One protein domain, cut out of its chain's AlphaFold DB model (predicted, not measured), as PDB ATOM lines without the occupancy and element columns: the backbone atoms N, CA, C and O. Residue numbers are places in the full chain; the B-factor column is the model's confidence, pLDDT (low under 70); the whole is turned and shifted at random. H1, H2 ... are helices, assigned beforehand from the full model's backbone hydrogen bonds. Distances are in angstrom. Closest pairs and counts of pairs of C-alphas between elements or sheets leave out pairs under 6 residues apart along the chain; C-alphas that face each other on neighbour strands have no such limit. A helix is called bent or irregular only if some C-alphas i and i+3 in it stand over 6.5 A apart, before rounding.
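What this domain is: This is residues 48 to 229 of the 788 residues of an uncharacterized protein of Synechococcus sp. PCC 7502 (UniProt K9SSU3). H5 makes the core of a group of mostly crossed helices, with H3, H4, H6 and the short H7 and H8 packed round it. H2 and H3 form one end of the long axis; the helical hairpin of H10 and H11, with H12 at its corner, forms the other. The printed part has 182 residues, with twelve named helices, H1 to H12 in order along the chain, and no named strand; the class is all helix. It is compact, with a radius of gyration of the C-alphas of 16.8 A and spans of 52 by 37 by 32 A.

Where its parts are: H1 is residues 50 to 53, beginning at C-alpha 50 (195.750, 242.980, 166.004). H2 is residues 60 to 68, 12.9 A long, and H3 residues 73 to 88, 21.7 A. H4, residues 97 to 112, 12.7 A, is irregular: C-alphas 100 and 103 are 9.5 A apart, and it has a kink of 120 degrees near residue 104. H5, residues 118 to 131, runs 19.9 A from C-alpha 118 (192.026, 249.321, 192.953). H6 is residues 135 to 144, 14.4 A; H7, 154 to 157; H8, 160 to 163; H9, 177 to 181. H10, residues 187 to 199, is 18.0 A long, and H11, residues 213 to 222, 14.2 A. H12, residues 224 to 228, ends at C-alpha 228 (215.393, 230.905, 189.862).

How they stand to each other: H5 is the hub, touching five helices. It touches H4 at a steep tilt of 49 degrees, opposite ways, with the C-alphas of Leu 109 and Gly 124 closest at 4.3 A. With residues 119 to 123 alone it touches H3, closest C-alphas Lys 87 and Thr 119, 6.9 A. With residues 128 to 129 alone it touches H6, closest C-alphas Arg 129 and Thr 136, 5.8 A. It touches H8, C-alphas of Ala 126 and Val 160 closest at 5.5 A, and only just touches H7, with 3 pairs of C-alphas within 8 A, closest Thr 122 and Leu 155, 6.9 A. H7 only just touches H9, with 3 such pairs, closest Thr 157 and Trp 178, 5.8 A. H3 touches H4 about perpendicular, at 80 degrees, closest C-alphas Ile 79 and Val 97, 6.0 A. H2 and H3 touch only at the corner, closest C-alphas Arg 67 and Gln 73, 5.1 A. H6 touches H10 at a shallow tilt of 27 degrees, the same way, closest C-alphas Leu 144 and Ala 197, 5.4 A. H10 and H11 form a helical hairpin, at 43 degrees and opposite ways, closest C-alphas Ala 197 and Asn 214, 5.1 A. H11 and H12 only just touch, only at the corner, with 3 pairs within 8 A, closest C-alphas Val 219 and Val 227, 6.0 A. H1 is close to H6 but not clearly touching, closest C-alphas Thr 50 and Ile 138, 7.2 A. Every O i to N i+4 pair is within hydrogen-bond range in H2, H3, H5, H6, H9, H10, H11 and H12; in H4 6 of 12 are, and H1, H7 and H8 are too short for such a pair.

The domain as a whole: The C-alphas of Pro 70 and Gly 229 are the two farthest apart, at 54.9 A. The printed part has no cut. The links from H8 to H9 and from H10 to H11 are long, 13 residues each. Mean pLDDT of the printed part is 75.6; 54 residues are under 70, among them 48 to 72 and 161 to 175.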
ATOM      1  N   LEU A  48     189.926 244.981 161.470       40.78
ATOM      2  CA  LEU A  48     191.237 245.486 161.887       40.78
ATOM      3  C   LEU A  48     192.128 244.334 162.349       40.78
ATOM      4  O   LEU A  48     191.729 243.477 163.136       40.78
ATOM      5  N   SER A  49     193.378 244.363 161.894       44.75
ATOM      6  CA  SER A  49     194.429 243.489 162.414       44.75
ATOM      7  C   SER A  49     194.754 243.823 163.876       44.75
ATOM      8  O   SER A  49     194.585 244.961 164.328       44.75
ATOM      9  N   THR A  50     195.285 242.842 164.611       41.56
ATOM     10  CA  THR A  50     195.750 242.980 166.004       41.56
ATOM     11  C   THR A  50     196.650 244.208 166.207       41.56
ATOM     12  O   THR A  50     196.566 244.871 167.236       41.56
ATOM     13  N   GLU A  51     197.462 244.573 165.211       43.97
ATOM     14  CA  GLU A  51     198.367 245.730 165.256       43.97
ATOM     15  C   GLU A  51     197.648 247.081 165.184       43.97
ATOM     16  O   GLU A  51     198.074 248.037 165.830       43.97
ATOM     17  N   GLN A  52     196.521 247.186 164.485       44.72
ATOM     18  CA  GLN A  52     195.798 248.457 164.364       44.72
ATOM     19  C   GLN A  52     194.982 248.785 165.621       44.72
ATOM     20  O   GLN A  52     194.857 249.952 165.992       44.72
ATOM     21  N   LEU A  53     194.502 247.765 166.337       43.94
ATOM     22  CA  LEU A  53     193.841 247.938 167.635       43.94
ATOM     23  C   LEU A  53     194.806 248.433 168.726       43.94
ATOM     24  O   LEU A  53     194.382 249.126 169.650       43.94
ATOM     25  N   THR A  54     196.110 248.151 168.604       42.66
ATOM     26  CA  THR A  54     197.126 248.645 169.554       42.66
ATOM     27  C   THR A  54     197.390 250.150 169.463       42.66
ATOM     28  O   THR A  54     197.962 250.713 170.390       42.66
ATOM     29  N   GLN A  55     196.951 250.822 168.390       46.47
ATOM     30  CA  GLN A  55     197.159 252.263 168.187       46.47
ATOM     31  C   GLN A  55     196.061 253.147 168.810       46.47
ATOM     32  O   GLN A  55     196.172 254.370 168.779       46.47
ATOM     33  N   LEU A  56     195.010 252.557 169.393       44.47
ATOM     34  CA  LEU A  56     193.882 253.266 170.022       44.47
ATOM     35  C   LEU A  56     194.130 253.634 171.497       44.47
ATOM     36  O   LEU A  56     193.185 253.869 172.251       44.47
ATOM     37  N   GLU A  57     195.386 253.650 171.940       50.38
ATOM     38  CA  GLU A  57     195.707 253.916 173.336       50.38
ATOM     39  C   GLU A  57     195.388 255.364 173.739       50.38
ATOM     40  O   GLU A  57     195.730 256.327 173.056       50.38
ATOM     41  N   ILE A  58     194.735 255.498 174.891       54.31
ATOM     42  CA  ILE A  58     194.333 256.773 175.476       54.31
ATOM     43  C   ILE A  58     195.300 257.108 176.621       54.31
ATOM     44  O   ILE A  58     195.420 256.343 177.585       54.31
ATOM     45  N   ASP A  59     195.987 258.247 176.512       52.22
ATOM     46  CA  ASP A  59     196.716 258.901 177.608       52.22
ATOM     47  C   ASP A  59     195.780 259.793 178.452       52.22
ATOM     48  O   ASP A  59     194.608 259.973 178.112       52.22
ATOM     49  N   ASP A  60     196.262 260.365 179.560       49.84
ATOM     50  CA  ASP A  60     195.428 261.192 180.452       49.84
ATOM     51  C   ASP A  60     194.792 262.392 179.726       49.84
ATOM     52  O   ASP A  60     193.616 262.700 179.932       49.84
ATOM     53  N   GLN A  61     195.534 263.020 178.807       51.41
ATOM     54  CA  GLN A  61     195.027 264.128 177.991       51.41
ATOM     55  C   GLN A  61     193.922 263.671 177.034       51.41
ATOM     56  O   GLN A  61     192.947 264.385 176.803       51.41
ATOM     57  N   THR A  62     194.054 262.477 176.465       55.38
ATOM     58  CA  THR A  62     193.078 261.888 175.552       55.38
ATOM     59  C   THR A  62     191.852 261.411 176.323       55.38
ATOM     60  O   THR A  62     190.745 261.642 175.856       55.38
ATOM     61  N   ARG A  63     191.995 260.873 177.542       61.66
ATOM     62  CA  ARG A  63     190.867 260.541 178.430       61.66
ATOM     63  C   ARG A  63     190.011 261.777 178.689       61.66
ATOM     64  O   ARG A  63     188.794 261.719 178.536       61.66
ATOM     65  N   ASP A  64     190.635 262.894 179.046       57.69
ATOM     66  CA  ASP A  64     189.911 264.132 179.362       57.69
ATOM     67  C   ASP A  64     189.234 264.744 178.133       57.69
ATOM     68  O   ASP A  64     188.114 265.255 178.215       57.69
ATOM     69  N   ARG A  65     189.850 264.591 176.959       60.25
ATOM     70  CA  ARG A  65     189.200 264.908 175.683       60.25
ATOM     71  C   ARG A  65     188.013 263.991 175.399       60.25
ATOM     72  O   ARG A  65     186.985 264.474 174.954       60.25
ATOM     73  N   LEU A  66     188.098 262.699 175.701       59.78
ATOM     74  CA  LEU A  66     186.996 261.754 175.481       59.78
ATOM     75  C   LEU A  66     185.832 261.960 176.456       59.78
ATOM     76  O   LEU A  66     184.692 261.663 176.119       59.78
ATOM     77  N   ARG A  67     186.078 262.530 177.643       55.97
ATOM     78  CA  ARG A  67     184.998 262.970 178.548       55.97
ATOM     79  C   ARG A  67     184.199 264.146 177.985       55.97
ATOM     80  O   ARG A  67     183.051 264.334 178.377       55.97
ATOM     81  N   THR A  68     184.809 264.941 177.108       58.75
ATOM     82  CA  THR A  68     184.215 266.156 176.531       58.75
ATOM     83  C   THR A  68     183.805 265.991 175.066       58.75
ATOM     84  O   THR A  68     183.051 266.813 174.553       58.75
ATOM     85  N   ASP A  69     184.238 264.914 174.405       61.91
ATOM     86  CA  ASP A  69     183.799 264.530 173.066       61.91
ATOM     87  C   ASP A  69     182.353 263.993 173.120       61.91
ATOM     88  O   ASP A  69     182.116 262.961 173.759       61.91
ATOM     89  N   PRO A  70     181.383 264.639 172.440       66.06
ATOM     90  CA  PRO A  70     179.975 264.237 172.463       66.06
ATOM     91  C   PRO A  70     179.730 262.769 172.088       66.06
ATOM     92  O   PRO A  70     178.730 262.187 172.504       66.06
ATOM     93  N   GLN A  71     180.630 262.158 171.310       61.59
ATOM     94  CA  GLN A  71     180.507 260.769 170.867       61.59
ATOM     95  C   GLN A  71     180.989 259.754 171.915       61.59
ATOM     96  O   GLN A  71     180.529 258.613 171.920       61.59
ATOM     97  N   TRP A  72     181.881 260.164 172.820       68.69
ATOM     98  CA  TRP A  72     182.453 259.323 173.880       68.69
ATOM     99  C   TRP A  72     181.858 259.598 175.256       68.69
ATOM    100  O   TRP A  72     181.926 258.744 176.143       68.69
ATOM    101  N   GLN A  73     181.213 260.753 175.410       74.44
ATOM    102  CA  GLN A  73     180.574 261.188 176.641       74.44
ATOM    103  C   GLN A  73     179.576 260.154 177.180       74.44
ATOM    104  O   GLN A  73     179.533 259.930 178.385       74.44
ATOM    105  N   ALA A  74     178.829 259.465 176.308       78.38
ATOM    106  CA  ALA A  74     177.905 258.403 176.719       78.38
ATOM    107  C   ALA A  74     178.631 257.211 177.374       78.38
ATOM    108  O   ALA A  74     178.282 256.813 178.481       78.38
ATOM    109  N   ILE A  75     179.691 256.699 176.738       78.31
ATOM    110  CA  ILE A  75     180.481 255.566 177.248       78.31
ATOM    111  C   ILE A  75     181.205 255.963 178.539       78.31
ATOM    112  O   ILE A  75     181.183 255.222 179.516       78.31
ATOM    113  N   ALA A  76     181.819 257.148 178.572       76.19
ATOM    114  CA  ALA A  76     182.523 257.647 179.750       76.19
ATOM    115  C   ALA A  76     181.577 257.872 180.943       76.19
ATOM    116  O   ALA A  76     181.924 257.532 182.076       76.19
ATOM    117  N   ASN A  77     180.374 258.402 180.699       75.88
ATOM    118  CA  ASN A  77     179.351 258.557 181.730       75.88
ATOM    119  C   ASN A  77     178.858 257.203 182.235       75.88
ATOM    120  O   ASN A  77     178.718 257.029 183.442       75.88
ATOM    121  N   ASP A  78     178.653 256.234 181.347       82.88
ATOM    122  CA  ASP A  78     178.216 254.896 181.733       82.88
ATOM    123  C   ASP A  78     179.286 254.142 182.531       82.88
ATOM    124  O   ASP A  78     178.950 253.480 183.510       82.88
ATOM    125  N   ILE A  79     180.574 254.303 182.196       83.75
ATOM    126  CA  ILE A  79     181.674 253.760 183.009       83.75
ATOM    127  C   ILE A  79     181.692 254.435 184.378       83.75
ATOM    128  O   ILE A  79     181.874 253.768 185.393       83.75
ATOM    129  N   ARG A  80     181.470 255.755 184.436       81.12
ATOM    130  CA  ARG A  80     181.348 256.463 185.715       81.12
ATOM    131  C   ARG A  80     180.199 255.894 186.550       81.12
ATOM    132  O   ARG A  80     180.395 255.692 187.742       81.12
ATOM    133  N   GLN A  81     179.045 255.604 185.946       81.50
ATOM    134  CA  GLN A  81     177.922 254.974 186.649       81.50
ATOM    135  C   GLN A  81     178.261 253.562 187.141       81.50
ATOM    136  O   GLN A  81     177.962 253.236 188.285       81.50
ATOM    137  N   ASP A  82     178.937 252.745 186.334       86.06
ATOM    138  CA  ASP A  82     179.377 251.419 186.775       86.06
ATOM    139  C   ASP A  82     180.367 251.514 187.949       86.06
ATOM    140  O   ASP A  82     180.225 250.805 188.942       86.06
ATOM    141  N   LEU A  83     181.341 252.428 187.884       82.50
ATOM    142  CA  LEU A  83     182.291 252.669 188.976       82.50
ATOM    143  C   LEU A  83     181.595 253.180 190.241       82.50
ATOM    144  O   LEU A  83     181.993 252.802 191.339       82.50
ATOM    145  N   ILE A  84     180.552 254.004 190.099       75.94
ATOM    146  CA  ILE A  84     179.694 254.431 191.211       75.94
ATOM    147  C   ILE A  84     179.028 253.216 191.867       75.94
ATOM    148  O   ILE A  84     179.075 253.075 193.087       75.94
ATOM    149  N   ILE A  85     178.450 252.312 191.068       79.88
ATOM    150  CA  ILE A  85     177.796 251.094 191.568       79.88
ATOM    151  C   ILE A  85     178.804 250.173 192.264       79.88
ATOM    152  O   ILE A  85     178.491 249.625 193.319       79.88
ATOM    153  N   LEU A  86     180.010 250.025 191.713       77.94
ATOM    154  CA  LEU A  86     181.058 249.199 192.311       77.94
ATOM    155  C   LEU A  86     181.618 249.785 193.607       77.94
ATOM    156  O   LEU A  86     181.822 249.046 194.563       77.94
ATOM    157  N   LYS A  87     181.872 251.098 193.652       75.06
ATOM    158  CA  LYS A  87     182.444 251.752 194.838       75.06
ATOM    159  C   LYS A  87     181.440 251.928 195.969       75.06
ATOM    160  O   LYS A  87     181.823 251.885 197.133       75.06
ATOM    161  N   TRP A  88     180.184 252.199 195.628       70.94
ATOM    162  CA  TRP A  88     179.211 252.733 196.584       70.94
ATOM    163  C   TRP A  88     177.850 252.028 196.567       70.94
ATOM    164  O   TRP A  88     177.020 252.270 197.449       70.94
ATOM    165  N   GLY A  89     177.595 251.183 195.568       69.25
ATOM    166  CA  GLY A  89     176.402 250.345 195.479       69.25
ATOM    167  C   GLY A  89     176.592 248.986 196.154       69.25
ATOM    168  O   GLY A  89     177.422 248.812 197.038       69.25
ATOM    169  N   ASN A  90     175.818 247.992 195.720       68.19
ATOM    170  CA  ASN A  90     175.915 246.608 196.202       68.19
ATOM    171  C   ASN A  90     177.008 245.790 195.485       68.19
ATOM    172  O   ASN A  90     176.961 244.561 195.524       68.19
ATOM    173  N   GLY A  91     177.903 246.453 194.742       69.50
ATOM    174  CA  GLY A  91     178.951 245.820 193.942       69.50
ATOM    175  C   GLY A  91     178.462 245.058 192.698       69.50
ATOM    176  O   GLY A  91     179.265 244.674 191.854       69.50
ATOM    177  N   LYS A  92     177.148 244.869 192.506       75.25
ATOM    178  CA  LYS A  92     176.606 244.057 191.406       75.25
ATOM    179  C   LYS A  92     176.256 244.907 190.191       75.25
ATOM    180  O   LYS A  92     175.272 245.647 190.186       75.25
ATOM    181  N   LEU A  93     177.017 244.727 189.116       81.62
ATOM    182  CA  LEU A  93     176.716 245.303 187.806       81.62
ATOM    183  C   LEU A  93     175.710 244.424 187.051       81.62
ATOM    184  O   LEU A  93     175.976 243.253 186.799       81.62
ATOM    185  N   THR A  94     174.564 244.988 186.665       75.38
ATOM    186  CA  THR A  94     173.514 244.277 185.905       75.38
ATOM    187  C   THR A  94     173.655 244.411 184.391       75.38
ATOM    188  O   THR A  94     173.193 243.541 183.663       75.38
ATOM    189  N   ASN A  95     174.280 245.488 183.908       81.75
ATOM    190  CA  ASN A  95     174.537 245.718 182.486       81.75
ATOM    191  C   ASN A  95     175.799 246.583 182.310       81.75
ATOM    192  O   ASN A  95     175.696 247.774 181.997       81.75
ATOM    193  N   PRO A  96     176.993 246.045 182.599       86.88
ATOM    194  CA  PRO A  96     178.229 246.811 182.527       86.88
ATOM    195  C   PRO A  96     178.508 247.352 181.118       86.88
ATOM    196  O   PRO A  96     178.037 246.820 180.110       86.88
ATOM    197  N   VAL A  97     179.307 248.414 181.029       87.31
ATOM    198  CA  VAL A  97     179.606 249.112 179.765       87.31
ATOM    199  C   VAL A  97     180.134 248.175 178.678       87.31
ATOM    200  O   VAL A  97     179.756 248.332 177.519       87.31
ATOM    201  N   TRP A  98     180.948 247.170 179.006       86.56
ATOM    202  CA  TRP A  98     181.430 246.208 178.003       86.56
ATOM    203  C   TRP A  98     180.320 245.331 177.409       86.56
ATOM    204  O   TRP A  98     180.451 244.915 176.265       86.56
ATOM    205  N   GLN A  99     179.209 245.090 178.112       86.56
ATOM    206  CA  GLN A  99     178.041 244.405 177.538       86.56
ATOM    207  C   GLN A  99     177.219 245.341 176.643       86.56
ATOM    208  O   GLN A  99     176.732 244.926 175.596       86.56
ATOM    209  N   ARG A 100     177.108 246.623 177.020       82.75
ATOM    210  CA  ARG A 100     176.360 247.641 176.259       82.75
ATOM    211  C   ARG A 100     177.061 248.076 174.975       82.75
ATOM    212  O   ARG A 100     176.425 248.256 173.941       82.75
ATOM    213  N   TYR A 101     178.368 248.290 175.059       80.69
ATOM    214  CA  TYR A 101     179.155 248.938 174.012       80.69
ATOM    215  C   TYR A 101     180.179 248.006 173.357       80.69
ATOM    216  O   TYR A 101     180.765 248.380 172.337       80.69
ATOM    217  N   GLY A 102     180.390 246.804 173.904       81.19
ATOM    218  CA  GLY A 102     181.347 245.832 173.381       81.19
ATOM    219  C   GLY A 102     182.748 246.425 173.255       81.19
ATOM    220  O   GLY A 102     183.217 247.178 174.113       81.19
ATOM    221  N   ALA A 103     183.387 246.146 172.119       75.69
ATOM    222  CA  ALA A 103     184.715 246.637 171.762       75.69
ATOM    223  C   ALA A 103     184.887 248.161 171.890       75.69
ATOM    224  O   ALA A 103     185.990 248.633 172.162       75.69
ATOM    225  N   LYS A 104     183.809 248.950 171.747       75.00
ATOM    226  CA  LYS A 104     183.875 250.419 171.850       75.00
ATOM    227  C   LYS A 104     184.327 250.885 173.236       75.00
ATOM    228  O   LYS A 104     184.869 251.975 173.355       75.00
ATOM    229  N   ALA A 105     184.127 250.076 174.276       81.00
ATOM    230  CA  ALA A 105     184.563 250.394 175.632       81.00
ATOM    231  C   ALA A 105     186.064 250.138 175.863       81.00
ATOM    232  O   ALA A 105     186.640 250.701 176.796       81.00
ATOM    233  N   TYR A 106     186.707 249.312 175.023       81.88
ATOM    234  CA  TYR A 106     188.066 248.808 175.247       81.88
ATOM    235  C   TYR A 106     189.105 249.900 175.541       81.88
ATOM    236  O   TYR A 106     189.840 249.737 176.514       81.88
ATOM    237  N   PRO A 107     189.163 251.032 174.808       77.88
ATOM    238  CA  PRO A 107     190.170 252.056 175.075       77.88
ATOM    239  C   PRO A 107     190.096 252.626 176.505       77.88
ATOM    240  O   PRO A 107     191.122 252.814 177.162       77.88
ATOM    241  N   LEU A 108     188.881 252.855 177.020       79.38
ATOM    242  CA  LEU A 108     188.672 253.340 178.388       79.38
ATOM    243  C   LEU A 108     188.903 252.228 179.421       79.38
ATOM    244  O   LEU A 108     189.485 252.491 180.469       79.38
ATOM    245  N   LEU A 109     188.535 250.978 179.125       86.62
ATOM    246  CA  LEU A 109     188.813 249.836 180.008       86.62
ATOM    247  C   LEU A 109     190.320 249.575 180.155       86.62
ATOM    248  O   LEU A 109     190.808 249.429 181.271       86.62
ATOM    249  N   ALA A 110     191.075 249.610 179.051       81.62
ATOM    250  CA  ALA A 110     192.535 249.500 179.037       81.62
ATOM    251  C   ALA A 110     193.224 250.660 179.771       81.62
ATOM    252  O   ALA A 110     194.285 250.483 180.374       81.62
ATOM    253  N   TYR A 111     192.624 251.851 179.746       81.56
ATOM    254  CA  TYR A 111     193.049 252.963 180.588       81.56
ATOM    255  C   TYR A 111     192.830 252.660 182.076       81.56
ATOM    256  O   TYR A 111     193.782 252.708 182.855       81.56
ATOM    257  N   TYR A 112     191.611 252.287 182.472       84.38
ATOM    258  CA  TYR A 112     191.288 252.035 183.877       84.38
ATOM    259  C   TYR A 112     192.025 250.828 184.464       84.38
ATOM    260  O   TYR A 112     192.435 250.903 185.616       84.38
ATOM    261  N   ALA A 113     192.322 249.798 183.667       84.50
ATOM    262  CA  ALA A 113     193.130 248.634 184.053       84.50
ATOM    263  C   ALA A 113     194.568 248.977 184.502       84.50
ATOM    264  O   ALA A 113     195.266 248.133 185.057       84.50
ATOM    265  N   ARG A 114     195.026 250.210 184.252       78.69
ATOM    266  CA  ARG A 114     196.336 250.735 184.673       78.69
ATOM    267  C   ARG A 114     196.238 251.705 185.852       78.69
ATOM    268  O   ARG A 114     197.233 252.316 186.232       78.69
ATOM    269  N   SER A 115     195.036 251.917 186.384       76.44
ATOM    270  CA  SER A 115     194.830 252.835 187.497       76.44
ATOM    271  C   SER A 115     195.510 252.317 188.762       76.44
ATOM    272  O   SER A 115     195.571 251.114 188.984       76.44
ATOM    273  N   ARG A 116     195.976 253.239 189.609       67.62
ATOM    274  CA  ARG A 116     196.386 252.933 190.990       67.62
ATOM    275  C   ARG A 116     195.194 252.770 191.935       67.62
ATOM    276  O   ARG A 116     195.352 252.278 193.041       67.62
ATOM    277  N   ASP A 117     194.016 253.223 191.514       75.38
ATOM    278  CA  ASP A 117     192.778 253.003 192.249       75.38
ATOM    279  C   ASP A 117     192.310 251.569 192.004       75.38
ATOM    280  O   ASP A 117     191.958 251.225 190.873       75.38
ATOM    281  N   GLN A 118     192.303 250.752 193.056       74.94
ATOM    282  CA  GLN A 118     192.026 249.321 192.953       74.94
ATOM    283  C   GLN A 118     190.666 249.041 192.300       74.94
ATOM    284  O   GLN A 118     190.582 248.203 191.413       74.94
ATOM    285  N   THR A 119     189.604 249.789 192.629       81.00
ATOM    286  CA  THR A 119     188.288 249.581 191.999       81.00
ATOM    287  C   THR A 119     188.313 249.864 190.498       81.00
ATOM    288  O   THR A 119     187.757 249.094 189.715       81.00
ATOM    289  N   ARG A 120     188.957 250.956 190.067       84.94
ATOM    290  CA  ARG A 120     189.118 251.271 188.638       84.94
ATOM    291  C   ARG A 120     189.979 250.230 187.930       84.94
ATOM    292  O   ARG A 120     189.623 249.815 186.828       84.94
ATOM    293  N   GLN A 121     191.072 249.811 188.563       84.62
ATOM    294  CA  GLN A 121     191.967 248.780 188.050       84.62
ATOM    295  C   GLN A 121     191.207 247.473 187.823       84.62
ATOM    296  O   GLN A 121     191.155 246.976 186.698       84.62
ATOM    297  N   THR A 122     190.515 247.000 188.856       85.38
ATOM    298  CA  THR A 122     189.670 245.809 188.832       85.38
ATOM    299  C   THR A 122     188.573 245.895 187.771       85.38
ATOM    300  O   THR A 122     188.428 244.973 186.969       85.38
ATOM    301  N   TYR A 123     187.845 247.013 187.690       88.56
ATOM    302  CA  TYR A 123     186.811 247.228 186.671       88.56
ATOM    303  C   TYR A 123     187.374 247.161 185.246       88.56
ATOM    304  O   TYR A 123     186.796 246.513 184.372       88.56
ATOM    305  N   GLY A 124     188.522 247.805 185.008       89.31
ATOM    306  CA  GLY A 124     189.196 247.773 183.714       89.31
ATOM    307  C   GLY A 124     189.619 246.358 183.317       89.31
ATOM    308  O   GLY A 124     189.319 245.926 182.205       89.31
ATOM    309  N   ILE A 125     190.256 245.615 184.231       88.38
ATOM    310  CA  ILE A 125     190.688 244.226 184.001       88.38
ATOM    311  C   ILE A 125     189.490 243.309 183.749       88.38
ATOM    312  O   ILE A 125     189.480 242.575 182.760       88.38
ATOM    313  N   ALA A 126     188.456 243.383 184.588       88.12
ATOM    314  CA  ALA A 126     187.243 242.588 184.436       88.12
ATOM    315  C   ALA A 126     186.542 242.866 183.099       88.12
ATOM    316  O   ALA A 126     186.112 241.933 182.416       88.12
ATOM    317  N   GLY A 127     186.485 244.133 182.678       89.69
ATOM    318  CA  GLY A 127     185.927 244.513 181.386       89.69
ATOM    319  C   GLY A 127     186.726 243.976 180.202       89.69
ATOM    320  O   GLY A 127     186.139 243.427 179.275       89.69
ATOM    321  N   ILE A 128     188.059 244.062 180.238       88.62
ATOM    322  CA  ILE A 128     188.928 243.506 179.184       88.62
ATOM    323  C   ILE A 128     188.772 241.988 179.090       88.62
ATOM    324  O   ILE A 128     188.622 241.457 177.991       88.62
ATOM    325  N   ARG A 129     188.760 241.292 180.233       88.06
ATOM    326  CA  ARG A 129     188.547 239.838 180.292       88.06
ATOM    327  C   ARG A 129     187.165 239.446 179.773       88.06
ATOM    328  O   ARG A 129     187.058 238.484 179.020       88.06
ATOM    329  N   SER A 130     186.140 240.245 180.070       86.69
ATOM    330  CA  SER A 130     184.772 240.043 179.572       86.69
ATOM    331  C   SER A 130     184.628 240.262 178.063       86.69
ATOM    332  O   SER A 130     183.793 239.619 177.434       86.69
ATOM    333  N   LEU A 131     185.430 241.152 177.466       85.25
ATOM    334  CA  LEU A 131     185.498 241.299 176.007       85.25
ATOM    335  C   LEU A 131     186.176 240.096 175.331       85.25
ATOM    336  O   LEU A 131     185.968 239.868 174.140       85.25
ATOM    337  N   GLY A 132     186.970 239.324 176.080       84.56
ATOM    338  CA  GLY A 132     187.637 238.116 175.607       84.56
ATOM    339  C   GLY A 132     188.751 238.383 174.592       84.56
ATOM    340  O   GLY A 132     189.313 239.477 174.495       84.56
ATOM    341  N   LYS A 133     189.104 237.352 173.820       83.50
ATOM    342  CA  LYS A 133     190.106 237.460 172.749       83.50
ATOM    343  C   LYS A 133     189.529 238.254 171.562       83.50
ATOM    344  O   LYS A 133     188.365 238.044 171.225       83.50
ATOM    345  N   PRO A 134     190.323 239.116 170.893       80.25
ATOM    346  CA  PRO A 134     191.773 239.305 171.058       80.25
ATOM    347  C   PRO A 134     192.182 240.331 172.137       80.25
ATOM    348  O   PRO A 134     193.375 240.524 172.365       80.25
ATOM    349  N   TYR A 135     191.232 240.993 172.801       82.88
ATOM    350  CA  TYR A 135     191.476 242.132 173.696       82.88
ATOM    351  C   TYR A 135     192.352 241.792 174.908       82.88
ATOM    352  O   TYR A 135     193.245 242.565 175.253       82.88
ATOM    353  N   THR A 136     192.150 240.621 175.515       86.75
ATOM    354  CA  THR A 136     192.986 240.115 176.618       86.75
ATOM    355  C   THR A 136     194.449 239.967 176.202       86.75
ATOM    356  O   THR A 136     195.343 240.502 176.858       86.75
ATOM    357  N   THR A 137     194.704 239.300 175.075       85.25
ATOM    358  CA  THR A 137     196.055 239.079 174.537       85.25
ATOM    359  C   THR A 137     196.740 240.391 174.166       85.25
ATOM    360  O   THR A 137     197.915 240.574 174.481       85.25
ATOM    361  N   ILE A 138     196.008 241.324 173.546       81.81
ATOM    362  CA  ILE A 138     196.524 242.656 173.205       81.81
ATOM    363  C   ILE A 138     196.937 243.407 174.472       81.81
ATOM    364  O   ILE A 138     198.032 243.969 174.525       81.81
ATOM    365  N   TRP A 139     196.081 243.420 175.493       86.94
ATOM    366  CA  TRP A 139     196.380 244.115 176.739       86.94
ATOM    367  C   TRP A 139     197.624 243.539 177.427       86.94
ATOM    368  O   TRP A 139     198.509 244.308 177.802       86.94
ATOM    369  N   LEU A 140     197.735 242.208 177.530       88.38
ATOM    370  CA  LEU A 140     198.880 241.547 178.163       88.38
ATOM    371  C   LEU A 140     200.182 241.855 177.420       88.38
ATOM    372  O   LEU A 140     201.174 242.226 178.040       88.38
ATOM    373  N   GLU A 141     200.171 241.778 176.089       88.12
ATOM    374  CA  GLU A 141     201.328 242.140 175.271       88.12
ATOM    375  C   GLU A 141     201.784 243.582 175.529       88.12
ATOM    376  O   GLU A 141     202.980 243.862 175.617       88.12
ATOM    377  N   GLN A 142     200.833 244.506 175.667       83.25
ATOM    378  CA  GLN A 142     201.136 245.901 175.955       83.25
ATOM    379  C   GLN A 142     201.661 246.108 177.373       83.25
ATOM    380  O   GLN A 142     202.504 246.981 177.555       83.25
ATOM    381  N   GLN A 143     201.221 245.332 178.368       85.31
ATOM    382  CA  GLN A 143     201.818 245.398 179.706       85.31
ATOM    383  C   GLN A 143     203.256 244.889 179.709       85.31
ATOM    384  O   GLN A 143     204.130 245.551 180.266       85.31
ATOM    385  N   LEU A 144     203.527 243.789 178.999       88.25
ATOM    386  CA  LEU A 144     204.877 243.230 178.907       88.25
ATOM    387  C   LEU A 144     205.891 244.205 178.279       88.25
ATOM    388  O   LEU A 144     207.075 244.166 178.606       88.25
ATOM    389  N   LYS A 145     205.431 245.128 177.420       86.00
ATOM    390  CA  LYS A 145     206.262 246.188 176.815       86.00
ATOM    391  C   LYS A 145     206.577 247.362 177.751       86.00
ATOM    392  O   LYS A 145     207.439 248.166 177.413       86.00
ATOM    393  N   ARG A 146     205.881 247.524 178.882       74.12
ATOM    394  CA  ARG A 146     205.873 248.786 179.651       74.12
ATOM    395  C   ARG A 146     206.810 248.848 180.854       74.12
ATOM    396  O   ARG A 146     206.846 249.896 181.489       74.12
ATOM    397  N   HIS A 147     207.547 247.784 181.178       69.69
ATOM    398  CA  HIS A 147     208.483 247.771 182.321       69.69
ATOM    399  C   HIS A 147     207.810 248.252 183.632       69.69
ATOM    400  O   HIS A 147     208.427 248.925 184.452       69.69
ATOM    401  N   THR A 148     206.504 247.994 183.818       67.06
ATOM    402  CA  THR A 148     205.755 248.568 184.954       67.06
ATOM    403  C   THR A 148     205.911 247.743 186.222       67.06
ATOM    404  O   THR A 148     205.949 246.513 186.166       67.06
ATOM    405  N   SER A 149     205.845 248.432 187.358       62.06
ATOM    406  CA  SER A 149     205.653 247.870 188.699       62.06
ATOM    407  C   SER A 149     204.236 248.104 189.257       62.06
ATOM    408  O   SER A 149     204.008 247.928 190.448       62.06
ATOM    409  N   ILE A 150     203.292 248.590 188.433       54.69
ATOM    410  CA  ILE A 150     202.023 249.193 188.903       54.69
ATOM    411  C   ILE A 150     200.823 248.240 188.780       54.69
ATOM    412  O   ILE A 150     199.862 248.363 189.540       54.69
ATOM    413  N   SER A 151     200.834 247.311 187.823       57.50
ATOM    414  CA  SER A 151     199.748 246.336 187.688       57.50
ATOM    415  C   SER A 151     199.970 245.166 188.635       57.50
ATOM    416  O   SER A 151     200.941 244.433 188.469       57.50
ATOM    417  N   ASP A 152     199.055 244.983 189.590       65.25
ATOM    418  CA  ASP A 152     199.051 243.805 190.451       65.25
ATOM    419  C   ASP A 152     198.684 242.578 189.604       65.25
ATOM    420  O   ASP A 152     197.572 242.466 189.075       65.25
ATOM    421  N   PHE A 153     199.655 241.684 189.413       74.06
ATOM    422  CA  PHE A 153     199.479 240.468 188.625       74.06
ATOM    423  C   PHE A 153     198.407 239.555 189.238       74.06
ATOM    424  O   PHE A 153     197.779 238.781 188.508       74.06
ATOM    425  N   SER A 154     198.142 239.679 190.547       72.62
ATOM    426  CA  SER A 154     197.102 238.921 191.249       72.62
ATOM    427  C   SER A 154     195.738 239.055 190.559       72.62
ATOM    428  O   SER A 154     195.078 238.043 190.307       72.62
ATOM    429  N   LEU A 155     195.386 240.259 190.085       75.31
ATOM    430  CA  LEU A 155     194.119 240.565 189.407       75.31
ATOM    431  C   LEU A 155     193.921 239.786 188.095       75.31
ATOM    432  O   LEU A 155     192.790 239.599 187.639       75.31
ATOM    433  N   LEU A 156     195.002 239.323 187.460       77.31
ATOM    434  CA  LEU A 156     194.924 238.492 186.253       77.31
ATOM    435  C   LEU A 156     194.592 237.042 186.575       77.31
ATOM    436  O   LEU A 156     193.937 236.372 185.781       77.31
ATOM    437  N   THR A 157     195.050 236.576 187.733       74.12
ATOM    438  CA  THR A 157     194.886 235.193 188.185       74.12
ATOM    439  C   THR A 157     193.596 234.967 188.973       74.12
ATOM    440  O   THR A 157     193.166 233.825 189.123       74.12
ATOM    441  N   GLU A 158     192.951 236.039 189.435       74.31
ATOM    442  CA  GLU A 158     191.667 235.978 190.130       74.31
ATOM    443  C   GLU A 158     190.489 235.656 189.197       74.31
ATOM    444  O   GLU A 158     190.558 235.785 187.974       74.31
ATOM    445  N   ASN A 159     189.358 235.245 189.767       71.19
ATOM    446  CA  ASN A 159     188.118 235.030 189.022       71.19
ATOM    447  C   ASN A 159     187.449 236.386 188.687       71.19
ATOM    448  O   ASN A 159     187.270 237.220 189.571       71.19
ATOM    449  N   VAL A 160     187.031 236.607 187.430       71.38
ATOM    450  CA  VAL A 160     186.327 237.844 187.006       71.38
ATOM    451  C   VAL A 160     185.061 238.108 187.829       71.38
ATOM    452  O   VAL A 160     184.768 239.256 188.159       71.38
ATOM    453  N   ASN A 161     184.321 237.060 188.196       68.94
ATOM    454  CA  ASN A 161     183.116 237.188 189.014       68.94
ATOM    455  C   ASN A 161     183.455 237.635 190.440       68.94
ATOM    456  O   ASN A 161     182.698 238.400 191.033       68.94
ATOM    457  N   TYR A 162     184.604 237.212 190.972       69.62
ATOM    458  CA  TYR A 162     185.104 237.665 192.271       69.62
ATOM    459  C   TYR A 162     185.538 239.138 192.220       69.62
ATOM    460  O   TYR A 162     185.108 239.933 193.052       69.62
ATOM    461  N   LEU A 163     186.277 239.530 191.176       67.69
ATOM    462  CA  LEU A 163     186.674 240.921 190.914       67.69
ATOM    463  C   LEU A 163     185.476 241.888 190.867       67.69
ATOM    464  O   LEU A 163     185.582 243.045 191.270       67.69
ATOM    465  N   LEU A 164     184.323 241.418 190.390       68.38
ATOM    466  CA  LEU A 164     183.081 242.191 190.326       68.38
ATOM    467  C   LEU A 164     182.131 241.916 191.497       68.38
ATOM    468  O   LEU A 164     180.956 242.271 191.413       68.38
ATOM    469  N   SER A 165     182.594 241.286 192.580       64.88
ATOM    470  CA  SER A 165     181.797 240.967 193.778       64.88
ATOM    471  C   SER A 165     180.498 240.181 193.499       64.88
ATOM    472  O   SER A 165     179.506 240.283 194.221       64.88
ATOM    473  N   GLN A 166     180.484 239.385 192.425       58.59
ATOM    474  CA  GLN A 166     179.350 238.545 192.030       58.59
ATOM    475  C   GLN A 166     179.342 237.185 192.749       58.59
ATOM    476  O   GLN A 166     178.289 236.553 192.824       58.59
ATOM    477  N   GLU A 167     180.470 236.770 193.337       56.75
ATOM    478  CA  GLU A 167     180.638 235.534 194.116       56.75
ATOM    479  C   GLU A 167     181.430 235.797 195.413       56.75
ATOM    480  O   GLU A 167     182.331 236.631 195.438       56.75
ATOM    481  N   GLY A 168     181.087 235.091 196.501       48.12
ATOM    482  CA  GLY A 168     181.637 235.317 197.850       48.12
ATOM    483  C   GLY A 168     182.942 234.581 198.180       48.12
ATOM    484  O   GLY A 168     183.425 234.680 199.303       48.12
ATOM    485  N   THR A 169     183.512 233.827 197.237       52.09
ATOM    486  CA  THR A 169     184.754 233.068 197.445       52.09
ATOM    487  C   THR A 169     185.694 233.238 196.261       52.09
ATOM    488  O   THR A 169     185.352 232.858 195.143       52.09
ATOM    489  N   SER A 170     186.897 233.759 196.519       52.00
ATOM    490  CA  SER A 170     188.010 233.717 195.568       52.00
ATOM    491  C   SER A 170     188.500 232.272 195.444       52.00
ATOM    492  O   SER A 170     189.221 231.762 196.298       52.00
ATOM    493  N   LEU A 171     188.060 231.576 194.399       50.25
ATOM    494  CA  LEU A 171     188.725 230.377 193.893       50.25
ATOM    495  C   LEU A 171     189.466 230.838 192.627       50.25
ATOM    496  O   LEU A 171     188.819 231.287 191.691       50.25
ATOM    497  N   SER A 172     190.785 230.793 192.470       52.97
ATOM    498  CA  SER A 172     191.865 230.264 193.295       52.97
ATOM    499  C   SER A 172     193.184 230.823 192.746       52.97
ATOM    500  O   SER A 172     193.334 230.977 191.532       52.97
ATOM    501  N   TYR A 173     194.169 231.001 193.623       48.25
ATOM    502  CA  TYR A 173     195.583 231.227 193.288       48.25
ATOM    503  C   TYR A 173     196.202 230.103 192.410       48.25
ATOM    504  O   TYR A 173     197.355 230.209 191.996       48.25
ATOM    505  N   GLU A 174     195.447 229.032 192.126       52.19
ATOM    506  CA  GLU A 174     195.878 227.808 191.437       52.19
ATOM    507  C   GLU A 174     195.237 227.608 190.050       52.19
ATOM    508  O   GLU A 174     195.623 226.695 189.316       52.19
ATOM    509  N   SER A 175     194.265 228.435 189.640       60.25
ATOM    510  CA  SER A 175     193.596 228.220 188.352       60.25
ATOM    511  C   SER A 175     194.485 228.680 187.187       60.25
ATOM    512  O   SER A 175     194.834 229.852 187.068       60.25
ATOM    513  N   LYS A 176     194.804 227.773 186.257       74.06
ATOM    514  CA  LYS A 176     195.412 228.117 184.954       74.06
ATOM    515  C   LYS A 176     194.396 228.669 183.944       74.06
ATOM    516  O   LYS A 176     194.677 228.730 182.751       74.06
ATOM    517  N   GLN A 177     193.196 229.053 184.389       79.19
ATOM    518  CA  GLN A 177     192.142 229.545 183.495       79.19
ATOM    519  C   GLN A 177     192.549 230.848 182.804       79.19
ATOM    520  O   GLN A 177     192.324 230.997 181.602       79.19
ATOM    521  N   TRP A 178     193.249 231.732 183.520       83.81
ATOM    522  CA  TRP A 178     193.792 232.958 182.942       83.81
ATOM    523  C   TRP A 178     194.731 232.662 181.755       83.81
ATOM    524  O   TRP A 178     194.678 233.364 180.748       83.81
ATOM    525  N   GLU A 179     195.519 231.576 181.785       89.06
ATOM    526  CA  GLU A 179     196.369 231.204 180.643       89.06
ATOM    527  C   GLU A 179     195.529 231.043 179.363       89.06
ATOM    528  O   GLU A 179     195.876 231.570 178.304       89.06
ATOM    529  N   ALA A 180     194.374 230.382 179.456       87.69
ATOM    530  CA  ALA A 180     193.473 230.221 178.321       87.69
ATOM    531  C   ALA A 180     192.826 231.549 177.895       87.69
ATOM    532  O   ALA A 180     192.773 231.830 176.695       87.69
ATOM    533  N   GLU A 181     192.378 232.380 178.839       87.38
ATOM    534  CA  GLU A 181     191.749 233.686 178.570       87.38
ATOM    535  C   GLU A 181     192.679 234.643 177.815       87.38
ATOM    536  O   GLU A 181     192.246 235.347 176.900       87.38
ATOM    537  N   PHE A 182     193.970 234.625 178.148       89.56
ATOM    538  CA  PHE A 182     194.996 235.479 177.548       89.56
ATOM    539  C   PHE A 182     195.676 234.866 176.309       89.56
ATOM    540  O   PHE A 182     196.571 235.482 175.728       89.56
ATOM    541  N   ASN A 183     195.201 233.706 175.839       89.00
ATOM    542  CA  ASN A 183     195.728 232.967 174.680       89.00
ATOM    543  C   ASN A 183     197.124 232.358 174.879       89.00
ATOM    544  O   ASN A 183     197.844 232.135 173.915       89.00
ATOM    545  N   LEU A 184     197.499 232.051 176.120       89.50
ATOM    546  CA  LEU A 184     198.738 231.341 176.456       89.50
ATOM    547  C   LEU A 184     198.621 229.821 176.271       89.50
ATOM    548  O   LEU A 184     199.622 229.120 176.342       89.50
ATOM    549  N   ASN A 185     197.422 229.301 176.002       88.62
ATOM    550  CA  ASN A 185     197.231 227.912 175.587       88.62
ATOM    551  C   ASN A 185     197.628 227.660 174.118       88.62
ATOM    552  O   ASN A 185     197.815 226.507 173.738       88.62
ATOM    553  N   ASP A 186     197.757 228.713 173.302       90.81
ATOM    554  CA  ASP A 186     198.367 228.642 171.975       90.81
ATOM    555  C   ASP A 186     199.900 228.711 172.110       90.81
ATOM    556  O   ASP A 186     200.413 229.748 172.546       90.81
ATOM    557  N   PRO A 187     200.653 227.660 171.729       90.19
ATOM    558  CA  PRO A 187     202.105 227.626 171.901       90.19
ATOM    559  C   PRO A 187     202.819 228.797 171.219       90.19
ATOM    560  O   PRO A 187     203.744 229.370 171.788       90.19
ATOM    561  N   THR A 188     202.345 229.215 170.040       91.62
ATOM    562  CA  THR A 188     202.957 230.316 169.280       91.62
ATOM    563  C   THR A 188     202.834 231.643 170.027       91.62
ATOM    564  O   THR A 188     203.807 232.383 170.176       91.62
ATOM    565  N   THR A 189     201.637 231.950 170.530       89.06
ATOM    566  CA  THR A 189     201.389 233.143 171.342       89.06
ATOM    567  C   THR A 189     202.138 233.072 172.667       89.06
ATOM    568  O   THR A 189     202.758 234.061 173.061       89.06
ATOM    569  N   ARG A 190     202.129 231.911 173.331       93.00
ATOM    570  CA  ARG A 190     202.832 231.680 174.596       93.00
ATOM    571  C   ARG A 190     204.324 231.966 174.466       93.00
ATOM    572  O   ARG A 190     204.848 232.786 175.217       93.00
ATOM    573  N   ASP A 191     204.987 231.364 173.485       92.75
ATOM    574  CA  ASP A 191     206.426 231.526 173.264       92.75
ATOM    575  C   ASP A 191     206.780 232.967 172.887       92.75
ATOM    576  O   ASP A 191     207.763 233.531 173.375       92.75
ATOM    577  N   ARG A 192     205.939 233.610 172.070       94.75
ATOM    578  CA  ARG A 192     206.092 235.021 171.703       94.75
ATOM    579  C   ARG A 192     206.020 235.943 172.921       94.75
ATOM    580  O   ARG A 192     206.844 236.850 173.031       94.75
ATOM    581  N   LEU A 193     205.067 235.725 173.831       93.62
ATOM    582  CA  LEU A 193     204.904 236.544 175.036       93.62
ATOM    583  C   LEU A 193     205.970 236.242 176.100       93.62
ATOM    584  O   LEU A 193     206.459 237.179 176.724       93.62
ATOM    585  N   ILE A 194     206.413 234.986 176.247       94.44
ATOM    586  CA  ILE A 194     207.586 234.637 177.072       94.44
ATOM    587  C   ILE A 194     208.817 235.396 176.578       94.44
ATOM    588  O   ILE A 194     209.489 236.065 177.362       94.44
ATOM    589  N   LYS A 195     209.084 235.345 175.268       94.81
ATOM    590  CA  LYS A 195     210.220 236.046 174.665       94.81
ATOM    591  C   LYS A 195     210.114 237.556 174.866       94.81
ATOM    592  O   LYS A 195     211.111 238.195 175.184       94.81
ATOM    593  N   LEU A 196     208.918 238.123 174.720       93.62
ATOM    594  CA  LEU A 196     208.679 239.545 174.952       93.62
ATOM    595  C   LEU A 196     208.929 239.944 176.414       93.62
ATOM    596  O   LEU A 196     209.558 240.973 176.650       93.62
ATOM    597  N   ALA A 197     208.479 239.136 177.378       92.38
ATOM    598  CA  ALA A 197     208.717 239.368 178.802       92.38
ATOM    599  C   ALA A 197     210.214 239.310 179.134       92.38
ATOM    600  O   ALA A 197     210.732 240.214 179.780       92.38
ATOM    601  N   GLN A 198     210.926 238.301 178.618       92.19
ATOM    602  CA  GLN A 198     212.379 238.160 178.776       92.19
ATOM    603  C   GLN A 198     213.153 239.332 178.152       92.19
ATOM    604  O   GLN A 198     214.127 239.801 178.730       92.19
ATOM    605  N   GLN A 199     212.726 239.820 176.983       92.50
ATOM    606  CA  GLN A 199     213.355 240.956 176.295       92.50
ATOM    607  C   GLN A 199     213.157 242.292 177.017       92.50
ATOM    608  O   GLN A 199     213.961 243.202 176.836       92.50
ATOM    609  N   ASN A 200     212.086 242.415 177.800       89.31
ATOM    610  CA  ASN A 200     211.739 243.622 178.549       89.31
ATOM    611  C   ASN A 200     211.957 243.443 180.056       89.31
ATOM    612  O   ASN A 200     211.318 244.128 180.848       89.31
ATOM    613  N   LEU A 201     212.792 242.486 180.456       87.12
ATOM    614  CA  LEU A 201     213.172 242.291 181.846       87.12
ATOM    615  C   LEU A 201     214.431 243.102 182.121       87.12
ATOM    616  O   LEU A 201     215.408 243.012 181.371       87.12
ATOM    617  N   GLU A 202     214.420 243.904 183.182       81.12
ATOM    618  CA  GLU A 202     215.642 244.599 183.578       81.12
ATOM    619  C   GLU A 202     216.711 243.587 184.048       81.12
ATOM    620  O   GLU A 202     216.395 242.447 184.404       81.12
ATOM    621  N   PRO A 203     217.997 243.969 184.057       79.50
ATOM    622  CA  PRO A 203     219.058 243.148 184.631       79.50
ATOM    623  C   PRO A 203     218.793 242.769 186.100       79.50
ATOM    624  O   PRO A 203     218.223 243.559 186.848       79.50
ATOM    625  N   LYS A 204     219.265 241.588 186.538       74.12
ATOM    626  CA  LYS A 204     219.098 241.085 187.925       74.12
ATOM    627  C   LYS A 204     219.595 242.039 189.012       74.12
ATOM    628  O   LYS A 204     219.094 241.999 190.125       74.12
ATOM    629  N   ASN A 205     220.574 242.872 188.686       66.06
ATOM    630  CA  ASN A 205     221.139 243.886 189.571       66.06
ATOM    631  C   ASN A 205     220.375 245.222 189.537       66.06
ATOM    632  O   ASN A 205     220.859 246.205 190.087       66.06
ATOM    633  N   SER A 206     219.232 245.307 188.852       67.00
ATOM    634  CA  SER A 206     218.368 246.479 188.944       67.00
ATOM    635  C   SER A 206     217.571 246.454 190.254       67.00
ATOM    636  O   SER A 206     216.977 245.417 190.569       67.00
ATOM    637  N   PRO A 207     217.433 247.586 190.971       59.78
ATOM    638  CA  PRO A 207     216.603 247.666 192.174       59.78
ATOM    639  C   PRO A 207     215.116 247.366 191.910       59.78
ATOM    640  O   PRO A 207     214.385 247.012 192.833       59.78
ATOM    641  N   ASN A 208     214.659 247.460 190.655       67.44
ATOM    642  CA  ASN A 208     213.287 247.120 190.269       67.44
ATOM    643  C   ASN A 208     213.157 245.701 189.697       67.44
ATOM    644  O   ASN A 208     212.076 245.339 189.238       67.44
ATOM    645  N   TYR A 209     214.223 244.886 189.677       77.56
ATOM    646  CA  TYR A 209     214.177 243.532 189.108       77.56
ATOM    647  C   TYR A 209     213.039 242.703 189.710       77.56
ATOM    648  O   TYR A 209     212.170 242.206 188.994       77.56
ATOM    649  N   TYR A 210     213.006 242.622 191.040       75.94
ATOM    650  CA  TYR A 210     212.084 241.753 191.768       75.94
ATOM    651  C   TYR A 210     210.638 242.269 191.840       75.94
ATOM    652  O   TYR A 210     209.753 241.508 192.217       75.94
ATOM    653  N   SER A 211     210.385 243.526 191.464       70.00
ATOM    654  CA  SER A 211     209.055 244.157 191.492       70.00
ATOM    655  C   SER A 211     208.415 244.313 190.105       70.00
ATOM    656  O   SER A 211     207.356 244.925 189.970       70.00
ATOM    657  N   GLN A 212     209.048 243.780 189.055       82.75
ATOM    658  CA  GLN A 212     208.546 243.875 187.687       82.75
ATOM    659  C   GLN A 212     207.404 242.904 187.404       82.75
ATOM    660  O   GLN A 212     207.527 241.693 187.603       82.75
ATOM    661  N   PHE A 213     206.368 243.425 186.744       86.81
ATOM    662  CA  PHE A 213     205.284 242.629 186.166       86.81
ATOM    663  C   PHE A 213     205.802 241.480 185.276       86.81
ATOM    664  O   PHE A 213     205.283 240.366 185.317       86.81
ATOM    665  N   ASN A 214     206.862 241.725 184.496       90.62
ATOM    666  CA  ASN A 214     207.443 240.739 183.577       90.62
ATOM    667  C   ASN A 214     208.085 239.550 184.303       90.62
ATOM    668  O   ASN A 214     207.988 238.420 183.825       90.62
ATOM    669  N   LEU A 215     208.728 239.791 185.448       88.25
ATOM    670  CA  LEU A 215     209.316 238.727 186.255       88.25
ATOM    671  C   LEU A 215     208.220 237.868 186.881       88.25
ATOM    672  O   LEU A 215     208.281 236.644 186.786       88.25
ATOM    673  N   GLU A 216     207.194 238.498 187.456       86.50
ATOM    674  CA  GLU A 216     206.062 237.768 188.020       86.50
ATOM    675  C   GLU A 216     205.336 236.940 186.950       86.50
ATOM    676  O   GLU A 216     205.079 235.755 187.167       86.50
ATOM    677  N   PHE A 217     205.121 237.500 185.753       90.44
ATOM    678  CA  PHE A 217     204.586 236.769 184.603       90.44
ATOM    679  C   PHE A 217     205.383 235.493 184.292       90.44
ATOM    680  O   PHE A 217     204.798 234.415 184.151       90.44
ATOM    681  N   LEU A 218     206.717 235.586 184.213       90.56
ATOM    682  CA  LEU A 218     207.572 234.425 183.949       90.56
ATOM    683  C   LEU A 218     207.516 233.401 185.084       90.56
ATOM    684  O   LEU A 218     207.392 232.210 184.808       90.56
ATOM    685  N   VAL A 219     207.569 233.838 186.345       86.19
ATOM    686  CA  VAL A 219     207.504 232.944 187.514       86.19
ATOM    687  C   VAL A 219     206.180 232.188 187.548       86.19
ATOM    688  O   VAL A 219     206.172 230.986 187.801       86.19
ATOM    689  N   ARG A 220     205.065 232.855 187.239       85.19
ATOM    690  CA  ARG A 220     203.734 232.234 187.206       85.19
ATOM    691  C   ARG A 220     203.578 231.248 186.050       85.19
ATOM    692  O   ARG A 220     202.938 230.215 186.222       85.19
ATOM    693  N   LEU A 221     204.169 231.540 184.890       88.25
ATOM    694  CA  LEU A 221     204.012 230.720 183.685       88.25
ATOM    695  C   LEU A 221     205.006 229.547 183.591       88.25
ATOM    696  O   LEU A 221     204.662 228.494 183.046       88.25
ATOM    697  N   LEU A 222     206.237 229.738 184.072       89.06
ATOM    698  CA  LEU A 222     207.339 228.768 183.998       89.06
ATOM    699  C   LEU A 222     207.582 228.047 185.336       89.06
ATOM    700  O   LEU A 222     208.105 226.935 185.353       89.06
ATOM    701  N   GLY A 223     207.164 228.648 186.451       83.81
ATOM    702  CA  GLY A 223     207.420 228.165 187.806       83.81
ATOM    703  C   GLY A 223     208.698 228.754 188.410       83.81
ATOM    704  O   GLY A 223     209.652 229.081 187.701       83.81
ATOM    705  N   TYR A 224     208.724 228.853 189.743       77.44
ATOM    706  CA  TYR A 224     209.852 229.414 190.498       77.44
ATOM    707  C   TYR A 224     211.180 228.739 190.130       77.44
ATOM    708  O   TYR A 224     212.149 229.422 189.823       77.44
ATOM    709  N   GLU A 225     211.210 227.407 190.057       80.56
ATOM    710  CA  GLU A 225     212.435 226.658 189.754       80.56
ATOM    711  C   GLU A 225     212.980 226.904 188.340       80.56
ATOM    712  O   GLU A 225     214.191 226.887 188.146       80.56
ATOM    713  N   GLN A 226     212.125 227.148 187.341       84.38
ATOM    714  CA  GLN A 226     212.601 227.440 185.982       84.38
ATOM    715  C   GLN A 226     213.178 228.854 185.867       84.38
ATOM    716  O   GLN A 226     214.045 229.093 185.028       84.38
ATOM    717  N   VAL A 227     212.714 229.785 186.706       83.62
ATOM    718  CA  VAL A 227     213.175 231.181 186.710       83.62
ATOM    719  C   VAL A 227     214.378 231.388 187.640       83.62
ATOM    720  O   VAL A 227     215.299 232.132 187.296       83.62
ATOM    721  N   TYR A 228     214.396 230.719 188.798       76.62
ATOM    722  CA  TYR A 228     215.393 230.905 189.862       76.62
ATOM    723  C   TYR A 228     216.310 229.695 190.110       76.62
ATOM    724  O   TYR A 228     217.367 229.870 190.709       76.62
ATOM    725  N   GLY A 229     215.964 228.500 189.622       76.25
ATOM    726  CA  GLY A 229     216.668 227.241 189.906       76.25
ATOM    727  C   GLY A 229     216.032 226.425 191.043       76.25
ATOM    728  O   GLY A 229     215.229 226.936 191.821       76.25
TER     729      GLY A 229